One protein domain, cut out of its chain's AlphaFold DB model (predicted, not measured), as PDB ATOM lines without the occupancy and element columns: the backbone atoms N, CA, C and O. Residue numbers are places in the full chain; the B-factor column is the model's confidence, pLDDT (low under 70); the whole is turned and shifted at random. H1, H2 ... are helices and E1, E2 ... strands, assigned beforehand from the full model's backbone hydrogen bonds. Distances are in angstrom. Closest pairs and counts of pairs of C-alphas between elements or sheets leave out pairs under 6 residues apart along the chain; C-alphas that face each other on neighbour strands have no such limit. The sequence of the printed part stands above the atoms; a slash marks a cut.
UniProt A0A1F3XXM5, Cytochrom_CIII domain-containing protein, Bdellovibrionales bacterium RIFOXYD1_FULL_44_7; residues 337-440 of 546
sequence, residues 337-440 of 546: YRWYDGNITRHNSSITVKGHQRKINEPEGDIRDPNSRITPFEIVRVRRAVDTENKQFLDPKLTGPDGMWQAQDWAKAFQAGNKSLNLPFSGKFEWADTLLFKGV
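Overview. This is residues 337 to 440 of the 546 residues of the protein "Cytochrom_CIII domain-containing protein" of Bdellovibrionales bacterium RIFOXYD1_FULL_44_7 (UniProt A0A1F3XXM5). A long, strongly twisted ribbon of two antiparallel strands, E4 and E5, makes most of the length of a rod, with a small helical head of H1 and H2 at one end and short E1 beside E4 at the other. The small hairpin of E2 and E3 lies beside the ribbon, E3 nearer to E5. The printed part has 104 residues, in the order E1 E2 E3 E4 H1 H2 E5; the class is mixed, helices and strands, with under half of the residues in named elements. The whole is loose, radius of gyration of the C-alphas 16.3 A, spanning 52 by 25 by 22 A.

Arrangement. Inner strand E4, residues 373 to 387, bends by 75 degrees at residue 384. Its residues 377 to 387 pair antiparallel with edge strand E5, residues 429 to 439; N 382 and O 434 are 2.8 A apart. Its residues 373 to 376 pair antiparallel with edge strand E1, residues 337 to 340; N 338 and O 375 are 3.0 A apart. E2, residues 344 to 346, and E3, residues 361 to 363, form a hairpin, N 345 to O 362 being 2.9 A. The closest C-alphas of E3 and E5, Asn 361 and Leu 436, are 5.8 A apart. H2, residues 410 to 420, only grazes the larger sheet with residues 410 to 414; every O i to N i+4 pair in it is within hydrogen-bond range. H1, residues 404 to 407, too short for such a pair, touches H2 only at the corner, C-alphas 404 and 413 being 5.2 A apart.

Along the chain. E4 spans 34.7 A, E5 30.3 A and H2 15.1 A. C-alpha 337 is at (90.383, 41.988, 150.359) and C-alpha 439 at (92.254, 43.248, 159.785).

Size, cuts and confidence. The farthest C-alphas, Pro 370 and Pro 401, are 53.4 A apart. The printed part has no cut. The links E2 to E3 and E4 to H1 are long. Residues 348 to 357 have pLDDT under 70.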
ATOM      1  N   TYR A 337      89.444  40.893 150.594       94.94
ATOM      2  CA  TYR A 337      90.383  41.988 150.359       94.94
ATOM      3  C   TYR A 337      89.654  43.305 150.108       94.94
ATOM      4  O   TYR A 337      88.632  43.336 149.416       94.94
ATOM      5  N   ARG A 338      90.163  44.402 150.674       95.12
ATOM      6  CA  ARG A 338      89.660  45.766 150.450       95.12
ATOM      7  C   ARG A 338      90.824  46.727 150.241       95.12
ATOM      8  O   ARG A 338      91.927  46.475 150.724       95.12
ATOM      9  N   TRP A 339      90.570  47.819 149.530       95.50
ATOM     10  CA  TRP A 339      91.448  48.981 149.592       95.50
ATOM     11  C   TRP A 339      91.387  49.567 150.997       95.50
ATOM     12  O   TRP A 339      90.306  49.647 151.577       95.50
ATOM     13  N   TYR A 340      92.555  49.888 151.547       94.62
ATOM     14  CA  TYR A 340      92.672  50.432 152.887       94.62
ATOM     15  C   TYR A 340      93.800  51.463 152.957       94.62
ATOM     16  O   TYR A 340      94.949  51.131 152.655       94.62
ATOM     17  N   ASP A 341      93.484  52.692 153.354       92.38
ATOM     18  CA  ASP A 341      94.433  53.807 153.516       92.38
ATOM     19  C   ASP A 341      94.957  53.954 154.962       92.38
ATOM     20  O   ASP A 341      95.840  54.764 155.253       92.38
ATOM     21  N   GLY A 342      94.441  53.132 155.882       88.94
ATOM     22  CA  GLY A 342      94.727  53.195 157.314       88.94
ATOM     23  C   GLY A 342      93.604  53.826 158.145       88.94
ATOM     24  O   GLY A 342      93.639  53.728 159.373       88.94
ATOM     25  N   ASN A 343      92.601  54.439 157.525       88.81
ATOM     26  CA  ASN A 343      91.465  55.060 158.193       88.81
ATOM     27  C   ASN A 343      90.258  54.128 158.188       88.81
ATOM     28  O   ASN A 343      90.024  53.360 157.260       88.81
ATOM     29  N   ILE A 344      89.501  54.145 159.280       87.56
ATOM     30  CA  ILE A 344      88.322  53.299 159.406       87.56
ATOM     31  C   ILE A 344      87.165  54.109 159.974       87.56
ATOM     32  O   ILE A 344      87.215  54.590 161.113       87.56
ATOM     33  N   THR A 345      86.107  54.222 159.181       86.50
ATOM     34  CA  THR A 345      84.846  54.804 159.622       86.50
ATOM     35  C   THR A 345      84.160  53.813 160.559       86.50
ATOM     36  O   THR A 345      84.122  52.609 160.302       86.50
ATOM     37  N   ARG A 346      83.608  54.299 161.674       80.50
ATOM     38  CA  ARG A 346      82.839  53.483 162.623       80.50
ATOM     39  C   ARG A 346      81.432  54.032 162.753       80.50
ATOM     40  O   ARG A 346      81.247  55.217 163.003       80.50
ATOM     41  N   HIS A 347      80.457  53.144 162.645       77.81
ATOM     42  CA  HIS A 347      79.054  53.440 162.869       77.81
ATOM     43  C   HIS A 347      78.669  52.844 164.223       77.81
ATOM     44  O   HIS A 347      78.484  51.636 164.366       77.81
ATOM     45  N   ASN A 348      78.616  53.694 165.246       67.12
ATOM     46  CA  ASN A 348      78.120  53.313 166.564       67.12
ATOM     47  C   ASN A 348      76.600  53.534 166.649       67.12
ATOM     48  O   ASN A 348      75.965  54.012 165.708       67.12
ATOM     49  N   SER A 349      76.016  53.198 167.793       61.59
ATOM     50  CA  SER A 349      74.573  53.263 168.041       61.59
ATOM     51  C   SER A 349      73.989  54.681 168.055       61.59
ATOM     52  O   SER A 349      72.780  54.829 168.153       61.59
ATOM     53  N   SER A 350      74.819  55.721 167.917       57.03
ATOM     54  CA  SER A 350      74.404  57.123 167.772       57.03
ATOM     55  C   SER A 350      74.457  57.625 166.323       57.03
ATOM     56  O   SER A 350      74.084  58.764 166.055       57.03
ATOM     57  N   ILE A 351      74.952  56.815 165.381       62.53
ATOM     58  CA  ILE A 351      75.158  57.214 163.986       62.53
ATOM     59  C   ILE A 351      74.074  56.594 163.102       62.53
ATOM     60  O   ILE A 351      73.834  55.388 163.128       62.53
ATOM     61  N   THR A 352      73.451  57.429 162.262       63.69
ATOM     62  CA  THR A 352      72.522  56.988 161.210       63.69
ATOM     63  C   THR A 352      73.220  56.006 160.266       63.69
ATOM     64  O   THR A 352      74.167  56.367 159.567       63.69
ATOM     65  N   VAL A 353      72.706  54.786 160.176       64.62
ATOM     66  CA  VAL A 353      73.204  53.735 159.293       64.62
ATOM     67  C   VAL A 353      72.322  53.663 158.043       64.62
ATOM     68  O   VAL A 353      71.117  53.429 158.136       64.62
ATOM     69  N   LYS A 354      72.912  53.883 156.862       60.44
ATOM     70  CA  LYS A 354      72.219  53.880 155.559       60.44
ATOM     71  C   LYS A 354      72.607  52.649 154.727       60.44
ATOM     72  O   LYS A 354      73.688  52.097 154.906       60.44
ATOM     73  N   GLY A 355      71.748  52.273 153.777       59.16
ATOM     74  CA  GLY A 355      72.000  51.191 152.815       59.16
ATOM     75  C   GLY A 355      71.481  49.814 153.248       59.16
ATOM     76  O   GLY A 355      71.095  49.614 154.397       59.16
ATOM     77  N   HIS A 356      71.454  48.874 152.296       55.31
ATOM     78  CA  HIS A 356      70.944  47.507 152.494       55.31
ATOM     79  C   HIS A 356      71.927  46.621 153.283       55.31
ATOM     80  O   HIS A 356      71.505  45.804 154.092       55.31
ATOM     81  N   GLN A 357      73.239  46.816 153.085       60.25
ATOM     82  CA  GLN A 357      74.294  46.228 153.914       60.25
ATOM     83  C   GLN A 357      74.893  47.313 154.797       60.25
ATOM     84  O   GLN A 357      75.725  48.114 154.369       60.25
ATOM     85  N   ARG A 358      74.423  47.347 156.036       80.31
ATOM     86  CA  ARG A 358      74.803  48.345 157.029       80.31
ATOM     87  C   ARG A 358      76.177  47.982 157.607       80.31
ATOM     88  O   ARG A 358      76.395  46.855 158.029       80.31
ATOM     89  N   LYS A 359      77.147  48.886 157.626       84.19
ATOM     90  CA  LYS A 359      78.501  48.561 158.114       84.19
ATOM     91  C   LYS A 359      78.632  48.984 159.573       84.19
ATOM     92  O   LYS A 359      78.183  50.066 159.924       84.19
ATOM     93  N   ILE A 360      79.198  48.132 160.426       84.62
ATOM     94  CA  ILE A 360      79.526  48.485 161.822       84.62
ATOM     95  C   ILE A 360      80.802  49.328 161.830       84.62
ATOM     96  O   ILE A 360      80.896  50.355 162.497       84.62
ATOM     97  N   ASN A 361      81.773  48.916 161.028       87.25
ATOM     98  CA  ASN A 361      82.941  49.692 160.660       87.25
ATOM     99  C   ASN A 361      83.211  49.510 159.162       87.25
ATOM    100  O   ASN A 361      82.744  48.548 158.558       87.25
ATOM    101  N   GLU A 362      83.932  50.440 158.556       88.00
ATOM    102  CA  GLU A 362      84.267  50.412 157.138       88.00
ATOM    103  C   GLU A 362      85.724  50.837 156.943       88.00
ATOM    104  O   GLU A 362      86.050  51.975 157.290       88.00
ATOM    105  N   PRO A 363      86.603  49.955 156.421       91.38
ATOM    106  CA  PRO A 363      87.933  50.372 155.999       91.38
ATOM    107  C   PRO A 363      87.801  51.370 154.847       91.38
ATOM    108  O   PRO A 363      87.137  51.082 153.852       91.38
ATOM    109  N   GLU A 364      88.409  52.539 155.010       92.25
ATOM    110  CA  GLU A 364      88.421  53.593 154.000       92.25
ATOM    111  C   GLU A 364      89.534  53.354 152.993       92.25
ATOM    112  O   GLU A 364      90.565  52.763 153.312       92.25
ATOM    113  N   GLY A 365      89.315  53.816 151.768       92.06
ATOM    114  CA  GLY A 365      90.276  53.691 150.691       92.06
ATOM    115  C   GLY A 365      89.642  53.254 149.382       92.06
ATOM    116  O   GLY A 365      88.551  52.681 149.335       92.06
ATOM    117  N   ASP A 366      90.348  53.516 148.289       90.69
ATOM    118  CA  ASP A 366      89.872  53.193 146.953       90.69
ATOM    119  C   ASP A 366      91.019  52.929 145.964       90.69
ATOM    120  O   ASP A 366      92.196  53.181 146.224       90.69
ATOM    121  N   ILE A 367      90.673  52.385 144.795       90.00
ATOM    122  CA  ILE A 367      91.641  52.035 143.746       90.00
ATOM    123  C   ILE A 367      92.373  53.251 143.157       90.00
ATOM    124  O   ILE A 367      93.379  53.081 142.481       90.00
ATOM    125  N   ARG A 368      91.887  54.474 143.348       88.62
ATOM    126  CA  ARG A 368      92.495  55.715 142.852       88.62
ATOM    127  C   ARG A 368      93.243  56.474 143.944       88.62
ATOM    128  O   ARG A 368      94.110  57.270 143.589       88.62
ATOM    129  N   ASP A 369      92.967  56.222 145.221       90.06
ATOM    130  CA  ASP A 369      93.698  56.835 146.330       90.06
ATOM    131  C   ASP A 369      95.142  56.299 146.408       90.06
ATOM    132  O   ASP A 369      95.329  55.118 146.711       90.06
ATOM    133  N   PRO A 370      96.178  57.138 146.192       87.50
ATOM    134  CA  PRO A 370      97.581  56.732 146.226       87.50
ATOM    135  C   PRO A 370      98.031  56.108 147.558       87.50
ATOM    136  O   PRO A 370      98.981  55.326 147.543       87.50
ATOM    137  N   ASN A 371      97.360  56.394 148.677       89.56
ATOM    138  CA  ASN A 371      97.729  55.877 149.999       89.56
ATOM    139  C   ASN A 371      97.107  54.509 150.309       89.56
ATOM    140  O   ASN A 371      97.620  53.764 151.147       89.56
ATOM    141  N   SER A 372      96.038  54.151 149.600       93.81
ATOM    142  CA  SER A 372      95.346  52.883 149.771       93.81
ATOM    143  C   SER A 372      96.181  51.702 149.295       93.81
ATOM    144  O   SER A 372      96.679  51.697 148.165       93.81
ATOM    145  N   ARG A 373      96.246  50.648 150.113       94.62
ATOM    146  CA  ARG A 373      96.815  49.341 149.756       94.62
ATOM    147  C   ARG A 373      95.783  48.232 149.942       94.62
ATOM    148  O   ARG A 373      94.988  48.263 150.880       94.62
ATOM    149  N   ILE A 374      95.801  47.234 149.059       96.00
ATOM    150  CA  ILE A 374      94.972  46.030 149.180       96.00
ATOM    151  C   ILE A 374      95.360  45.321 150.477       96.00
ATOM    152  O   ILE A 374      96.524  44.952 150.654       96.00
ATOM    153  N   THR A 375      94.378  45.146 151.357       95.56
ATOM    154  CA  THR A 375      94.540  44.646 152.725       95.56
ATOM    155  C   THR A 375      93.557  43.503 152.997       95.56
ATOM    156  O   THR A 375      92.401  43.596 152.568       95.56
ATOM    157  N   PRO A 376      93.989  42.418 153.672       94.81
ATOM    158  CA  PRO A 376      93.120  41.304 154.033       94.81
ATOM    159  C   PRO A 376      92.277  41.624 155.271       94.81
ATOM    160  O   PRO A 376      92.787  42.080 156.296       94.81
ATOM    161  N   PHE A 377      90.988  41.309 155.191       93.00
ATOM    162  CA  PHE A 377      90.035  41.424 156.285       93.00
ATOM    163  C   PHE A 377      89.279  40.111 156.503       93.00
ATOM    164  O   PHE A 377      88.831  39.446 155.565       93.00
ATOM    165  N   GLU A 378      89.056  39.777 157.765       91.62
ATOM    166  CA  GLU A 378      87.926  38.958 158.172       91.62
ATOM    167  C   GLU A 378      86.663  39.823 158.173       91.62
ATOM    168  O   GLU A 378      86.634  40.905 158.762       91.62
ATOM    169  N   ILE A 379      85.603  39.332 157.524       91.31
ATOM    170  CA  ILE A 379      84.309  40.015 157.469       91.31
ATOM    171  C   ILE A 379      83.256  39.158 158.160       91.31
ATOM    172  O   ILE A 379      82.757  38.178 157.593       91.31
ATOM    173  N   VAL A 380      82.885  39.569 159.371       90.75
ATOM    174  CA  VAL A 380      81.810  38.940 160.140       90.75
ATOM    175  C   VAL A 380      80.481  39.536 159.692       90.75
ATOM    176  O   VAL A 380      80.265  40.747 159.765       90.75
ATOM    177  N   ARG A 381      79.578  38.678 159.217       92.19
ATOM    178  CA  ARG A 381      78.224  39.073 158.802       92.19
ATOM    179  C   ARG A 381      77.280  38.956 159.990       92.19
ATOM    180  O   ARG A 381      77.037  37.852 160.470       92.19
ATOM    181  N   VAL A 382      76.763  40.074 160.481       89.94
ATOM    182  CA  VAL A 382      75.949  40.113 161.700       89.94
ATOM    183  C   VAL A 382      74.535  40.570 161.369       89.94
ATOM    184  O   VAL A 382      74.356  41.667 160.853       89.94
ATOM    185  N   ARG A 383      73.518  39.778 161.703       91.38
ATOM    186  CA  ARG A 383      72.122  40.219 161.651       91.38
ATOM    187  C   ARG A 383      71.742  40.773 163.017       91.38
ATOM    188  O   ARG A 383      71.705  40.024 163.993       91.38
ATOM    189  N   ARG A 384      71.509  42.085 163.100       90.19
ATOM    190  CA  ARG A 384      71.188  42.793 164.353       90.19
ATOM    191  C   ARG A 384      70.033  43.769 164.174       90.19
ATOM    192  O   ARG A 384      69.705  44.152 163.054       90.19
ATOM    193  N   ALA A 385      69.421  44.155 165.286       91.50
ATOM    194  CA  ALA A 385      68.295  45.069 165.267       91.50
ATOM    195  C   ALA A 385      68.732  46.515 165.003       91.50
ATOM    196  O   ALA A 385      69.762  46.982 165.509       91.50
ATOM    197  N   VAL A 386      67.919  47.215 164.220       90.31
ATOM    198  CA  VAL A 386      68.053  48.639 163.913       90.31
ATOM    199  C   VAL A 386      66.717  49.332 164.116       90.31
ATOM    200  O   VAL A 386      65.667  48.776 163.801       90.31
ATOM    201  N   ASP A 387      66.768  50.557 164.621       91.56
ATOM    202  CA  ASP A 387      65.612  51.441 164.691       91.56
ATOM    203  C   ASP A 387      65.238  51.877 163.270       91.56
ATOM    204  O   ASP A 387      66.090  52.388 162.533       91.56
ATOM    205  N   THR A 388      63.990  51.664 162.854       89.38
ATOM    206  CA  THR A 388      63.561  51.972 161.481       89.38
ATOM    207  C   THR A 388      63.344  53.466 161.247       89.38
ATOM    208  O   THR A 388      63.508  53.930 160.117       89.38
ATOM    209  N   GLU A 389      63.047  54.235 162.295       90.38
ATOM    210  CA  GLU A 389      62.810  55.678 162.198       90.38
ATOM    211  C   GLU A 389      64.105  56.458 162.443       90.38
ATOM    212  O   GLU A 389      64.525  57.248 161.596       90.38
ATOM    213  N   ASN A 390      64.806  56.156 163.542       86.75
ATOM    214  CA  ASN A 390      66.075  56.811 163.886       86.75
ATOM    215  C   ASN A 390      67.265  56.282 163.069       86.75
ATOM    216  O   ASN A 390      68.352  56.856 163.103       86.75
ATOM    217  N   LYS A 391      67.079  55.176 162.331       84.44
ATOM    218  CA  LYS A 391      68.088  54.545 161.461       84.44
ATOM    219  C   LYS A 391      69.389  54.182 162.181       84.44
ATOM    220  O   LYS A 391      70.432  54.102 161.543       84.44
ATOM    221  N   GLN A 392      69.342  53.914 163.477       85.44
ATOM    222  CA  GLN A 392      70.509  53.608 164.309       85.44
ATOM    223  C   GLN A 392      70.525  52.136 164.736       85.44
ATOM    224  O   GLN A 392      69.488  51.470 164.736       85.44
ATOM    225  N   PHE A 393      71.695  51.620 165.117       88.38
ATOM    226  CA  PHE A 393      71.771  50.310 165.763       88.38
ATOM    227  C   PHE A 393      71.089  50.341 167.133       88.38
ATOM    228  O   PHE A 393      71.186  51.326 167.860       88.38
ATOM    229  N   LEU A 394      70.407  49.249 167.481       89.38
ATOM    230  CA  LEU A 394      69.828  49.065 168.810       89.38
ATOM    231  C   LEU A 394      70.745  48.200 169.669       89.38
ATOM    232  O   LEU A 394      71.325  47.220 169.177       89.38
ATOM    233  N   ASP A 395      70.844  48.545 170.951       88.50
ATOM    234  CA  ASP A 395      71.601  47.786 171.941       88.50
ATOM    235  C   ASP A 395      70.644  47.264 173.015       88.50
ATOM    236  O   ASP A 395      70.080  48.043 173.786       88.50
ATOM    237  N   PRO A 396      70.412  45.944 173.079       89.75
ATOM    238  CA  PRO A 396      69.459  45.377 174.017       89.75
ATOM    239  C   PRO A 396      70.047  45.288 175.424       89.75
ATOM    240  O   PRO A 396      71.183  44.851 175.626       89.75
ATOM    241  N   LYS A 397      69.216  45.552 176.434       89.00
ATOM    242  CA  LYS A 397      69.465  45.038 177.779       89.00
ATOM    243  C   LYS A 397      69.211  43.530 177.767       89.00
ATOM    244  O   LYS A 397      68.105  43.080 177.488       89.00
ATOM    245  N   LEU A 398      70.231  42.727 178.063       87.31
ATOM    246  CA  LEU A 398      70.108  41.264 178.010       87.31
ATOM    247  C   LEU A 398      69.642  40.650 179.342       87.31
ATOM    248  O   LEU A 398      68.908  39.667 179.345       87.31
ATOM    249  N   THR A 399      70.034  41.231 180.480       85.19
ATOM    250  CA  THR A 399      69.812  40.676 181.831       85.19
ATOM    251  C   THR A 399      69.035  41.621 182.753       85.19
ATOM    252  O   THR A 399      68.980  42.829 182.522       85.19
ATOM    253  N   GLY A 400      68.488  41.076 183.845       85.25
ATOM    254  CA  GLY A 400      67.647  41.797 184.809       85.25
ATOM    255  C   GLY A 400      66.165  41.832 184.406       85.25
ATOM    256  O   GLY A 400      65.834  41.296 183.348       85.25
ATOM    257  N   PRO A 401      65.290  42.474 185.207       87.56
ATOM    258  CA  PRO A 401      63.831  42.412 185.026       87.56
ATOM    259  C   PRO A 401      63.337  42.896 183.657       87.56
ATOM    260  O   PRO A 401      62.390  42.352 183.097       87.56
ATOM    261  N   ASP A 402      64.016  43.897 183.090       88.12
ATOM    262  CA  ASP A 402      63.730  44.431 181.749       88.12
ATOM    263  C   ASP A 402      64.658  43.866 180.668       88.12
ATOM    264  O   ASP A 402      64.684  44.358 179.543       88.12
ATOM    265  N   GLY A 403      65.484  42.880 181.016       88.94
ATOM    266  CA  GLY A 403      66.406  42.247 180.089       88.94
ATOM    267  C   GLY A 403      65.728  41.163 179.260       88.94
ATOM    268  O   GLY A 403      64.858  40.452 179.765       88.94
ATOM    269  N   MET A 404      66.181  40.977 178.018       89.44
ATOM    270  CA  MET A 404      65.646  39.982 177.077       89.44
ATOM    271  C   MET A 404      65.472  38.582 177.699       89.44
ATOM    272  O   MET A 404      64.484  37.905 177.432       89.44
ATOM    273  N   TRP A 405      66.384  38.137 178.572       89.25
ATOM    274  CA  TRP A 405      66.328  36.784 179.145       89.25
ATOM    275  C   TRP A 405      65.266  36.568 180.224       89.25
ATOM    276  O   TRP A 405      64.980  35.413 180.535       89.25
ATOM    277  N   GLN A 406      64.700  37.636 180.788       89.25
ATOM    278  CA  GLN A 406      63.594  37.558 181.750       89.25
ATOM    279  C   GLN A 406      62.299  38.097 181.143       89.25
ATOM    280  O   GLN A 406      61.270  37.441 181.239       89.25
ATOM    281  N   ALA A 407      62.366  39.251 180.476       87.88
ATOM    282  CA  ALA A 407      61.211  39.889 179.859       87.88
ATOM    283  C   ALA A 407      60.719  39.173 178.591       87.88
ATOM    284  O   ALA A 407      59.548  39.296 178.260       87.88
ATOM    285  N   GLN A 408      61.603  38.459 177.880       90.38
ATOM    286  CA  GLN A 408      61.312  37.788 176.602       90.38
ATOM    287  C   GLN A 408      60.703  38.705 175.525       90.38
ATOM    288  O   GLN A 408      60.033  38.240 174.609       90.38
ATOM    289  N   ASP A 409      60.976  40.006 175.613       92.00
ATOM    290  CA  ASP A 409      60.462  41.035 174.716       92.00
ATOM    291  C   ASP A 409      61.628  41.888 174.205       92.00
ATOM    292  O   ASP A 409      62.300  42.592 174.967       92.00
ATOM    293  N   TRP A 410      61.864  41.816 172.894       93.50
ATOM    294  CA  TRP A 410      62.920  42.570 172.228       93.50
ATOM    295  C   TRP A 410      62.690  44.079 172.271       93.50
ATOM    296  O   TRP A 410      63.642  44.815 172.515       93.50
ATOM    297  N   ALA A 411      61.457  44.552 172.076       94.25
ATOM    298  CA  ALA A 411      61.158  45.979 172.115       94.25
ATOM    299  C   ALA A 411      61.420  46.537 173.519       94.25
ATOM    300  O   ALA A 411      62.087  47.565 173.657       94.25
ATOM    301  N   LYS A 412      61.002  45.809 174.563       94.12
ATOM    302  CA  LYS A 412      61.298  46.175 175.954       94.12
ATOM    303  C   LYS A 412      62.804  46.161 176.242       94.12
ATOM    304  O   LYS A 412      63.325  47.096 176.853       94.12
ATOM    305  N   ALA A 413      63.520  45.143 175.761       94.00
ATOM    306  CA  ALA A 413      64.968  45.031 175.925       94.00
ATOM    307  C   ALA A 413      65.731  46.170 175.224       94.00
ATOM    308  O   ALA A 413      66.658  46.729 175.814       94.00
ATOM    309  N   PHE A 414      65.346  46.540 173.997       94.56
ATOM    310  CA  PHE A 414      65.931  47.675 173.273       94.56
ATOM    311  C   PHE A 414      65.601  49.000 173.948       94.56
ATOM    312  O   PHE A 414      66.492  49.822 174.123       94.56
ATOM    313  N   GLN A 415      64.363  49.190 174.411       94.50
ATOM    314  CA  GLN A 415      63.988  50.393 175.147       94.50
ATOM    315  C   GLN A 415      64.837  50.565 176.411       94.50
ATOM    316  O   GLN A 415      65.375  51.644 176.656       94.50
ATOM    317  N   ALA A 416      65.003  49.501 177.200       92.25
ATOM    318  CA  ALA A 416      65.806  49.540 178.417       92.25
ATOM    319  C   ALA A 416      67.303  49.745 178.131       92.25
ATOM    320  O   ALA A 416      67.968  50.501 178.842       92.25
ATOM    321  N   GLY A 417      67.836  49.082 177.101       89.75
ATOM    322  CA  GLY A 417      69.244  49.181 176.721       89.75
ATOM    323  C   GLY A 417      69.598  50.550 176.143       89.75
ATOM    324  O   GLY A 417      70.478  51.221 176.683       89.75
ATOM    325  N   ASN A 418      68.849  51.040 175.154       90.06
ATOM    326  CA  ASN A 418      69.048  52.375 174.590       90.06
ATOM    327  C   ASN A 418      68.881  53.477 175.647       90.06
ATOM    328  O   ASN A 418      69.711  54.382 175.710       90.06
ATOM    329  N   LYS A 419      67.895  53.360 176.553       90.62
ATOM    330  CA  LYS A 419      67.741  54.293 177.683       90.62
ATOM    331  C   LYS A 419      68.988  54.333 178.571       90.62
ATOM    332  O   LYS A 419      69.392  55.411 178.985       90.62
ATOM    333  N   SER A 420      69.619  53.186 178.840       84.75
ATOM    334  CA  SER A 420      70.860  53.134 179.633       84.75
ATOM    335  C   SER A 420      72.062  53.794 178.944       84.75
ATOM    336  O   SER A 420      73.013  54.183 179.615       84.75
ATOM    337  N   LEU A 421      71.998  53.947 177.620       82.88
ATOM    338  CA  LEU A 421      73.003  54.620 176.797       82.88
ATOM    339  C   LEU A 421      72.628  56.075 176.471       82.88
ATOM    340  O   LEU A 421      73.344  56.721 175.711       82.88
ATOM    341  N   ASN A 422      71.524  56.596 177.024       87.06
ATOM    342  CA  ASN A 422      70.942  57.894 176.663       87.06
ATOM    343  C   ASN A 422      70.664  58.040 175.152       87.06
ATOM    344  O   ASN A 422      70.804  59.123 174.587       87.06
ATOM    345  N   LEU A 423      70.267  56.947 174.495       87.19
ATOM    346  CA  LEU A 423      69.892  56.924 173.082       87.19
ATOM    347  C   LEU A 423      68.368  56.824 172.931       87.19
ATOM    348  O   LEU A 423      67.720  56.128 173.720       87.19
ATOM    349  N   PRO A 424      67.774  57.476 171.915       90.12
ATOM    350  CA  PRO A 424      66.351  57.331 171.642       90.12
ATOM    351  C   PRO A 424      66.032  55.909 171.156       90.12
ATOM    352  O   PRO A 424      66.909  55.172 170.707       90.12
ATOM    353  N   PHE A 425      64.765  55.520 171.229       92.69
ATOM    354  CA  PHE A 425      64.225  54.362 170.522       92.69
ATOM    355  C   PHE A 425      62.806  54.712 170.081       92.69
ATOM    356  O   PHE A 425      61.996  55.121 170.911       92.69
ATOM    357  N   SER A 426      62.507  54.571 168.790       93.69
ATOM    358  CA  SER A 426      61.199  54.915 168.211       93.69
ATOM    359  C   SER A 426      60.074  53.955 168.607       93.69
ATOM    360  O   SER A 426      58.902  54.229 168.364       93.69
ATOM    361  N   GLY A 427      60.419  52.800 169.185       93.75
ATOM    362  CA  GLY A 427      59.488  51.695 169.404       93.75
ATOM    363  C   GLY A 427      59.357  50.759 168.199       93.75
ATOM    364  O   GLY A 427      58.749  49.699 168.327       93.75
ATOM    365  N   LYS A 428      59.954  51.095 167.046       94.38
ATOM    366  CA  LYS A 428      59.937  50.264 165.836       94.38
ATOM    367  C   LYS A 428      61.342  49.807 165.474       94.38
ATOM    368  O   LYS A 428      62.293  50.587 165.483       94.38
ATOM    369  N   PHE A 429      61.470  48.531 165.129       94.06
ATOM    370  CA  PHE A 429      62.743  47.963 164.714       94.06
ATOM    371  C   PHE A 429      62.578  46.930 163.604       94.06
ATOM    372  O   PHE A 429      61.520  46.327 163.437       94.06
ATOM    373  N   GLU A 430      63.664  46.709 162.875       92.88
ATOM    374  CA  GLU A 430      63.822  45.605 161.933       92.88
ATOM    375  C   GLU A 430      65.145  44.882 162.208       92.88
ATOM    376  O   GLU A 430      66.057  45.426 162.837       92.88
ATOM    377  N   TRP A 431      65.268  43.652 161.715       92.50
ATOM    378  CA  TRP A 431      66.539  42.932 161.697       92.50
ATOM    379  C   TRP A 431      67.262  43.215 160.385       92.50
ATOM    380  O   TRP A 431      66.780  42.822 159.322       92.50
ATOM    381  N   ALA A 432      68.425  43.854 160.465       89.69
ATOM    382  CA  ALA A 432      69.229  44.213 159.307       89.69
ATOM    383  C   ALA A 432      70.540  43.425 159.277       89.69
ATOM    384  O   ALA A 432      71.154  43.162 160.318       89.69
ATOM    385  N   ASP A 433      70.985  43.084 158.068       90.69
ATOM    386  CA  ASP A 433      72.289  42.471 157.856       90.69
ATOM    387  C   ASP A 433      73.380  43.541 157.880       90.69
ATOM    388  O   ASP A 433      73.292  44.594 157.235       90.69
ATOM    389  N   THR A 434      74.424  43.253 158.648       89.19
ATOM    390  CA  THR A 434      75.539  44.156 158.887       89.19
ATOM    391  C   THR A 434      76.886  43.488 158.679       89.19
ATOM    392  O   THR A 434      77.002  42.264 158.734       89.19
ATOM    393  N   LEU A 435      77.912  44.298 158.432       90.00
ATOM    394  CA  LEU A 435      79.285  43.838 158.233       90.00
ATOM    395  C   LEU A 435      80.206  44.423 159.304       90.00
ATOM    396  O   LEU A 435      80.191  45.632 159.539       90.00
ATOM    397  N   LEU A 436      81.024  43.568 159.913       89.06
ATOM    398  CA  LEU A 436      82.139  43.941 160.780       89.06
ATOM    399  C   LEU A 436      83.443  43.499 160.117       89.06
ATOM    400  O   LEU A 436      83.630  42.315 159.844       89.06
ATOM    401  N   PHE A 437      84.338  44.449 159.883       90.50
ATOM    402  CA  PHE A 437      85.639  44.251 159.263       90.50
ATOM    403  C   PHE A 437      86.720  44.186 160.338       90.50
ATOM    404  O   PHE A 437      86.803  45.053 161.211       90.50
ATOM    405  N   LYS A 438      87.568  43.168 160.257       88.69
ATOM    406  CA  LYS A 438      88.701  42.941 161.158       88.69
ATOM    407  C   LYS A 438      89.942  42.691 160.318       88.69
ATOM    408  O   LYS A 438      89.901  41.820 159.454       88.69
ATOM    409  N   GLY A 439      91.008  43.464 160.519       90.25
ATOM    410  CA  GLY A 439      92.254  43.248 159.785       90.25
ATOM    411  C   GLY A 439      92.845  41.876 160.115       90.25
ATOM    412  O   GLY A 439      92.775  41.440 161.262       90.25
ATOM    413  N   VAL A 440      93.407  41.196 159.116       92.06
ATOM    414  CA  VAL A 440      94.177  39.955 159.316       92.06
ATOM    415  C   VAL A 440      95.633  40.351 159.570       92.06
ATOM    416  O   VAL A 440      96.340  40.769 158.646       92.06
TER     417      VAL A 440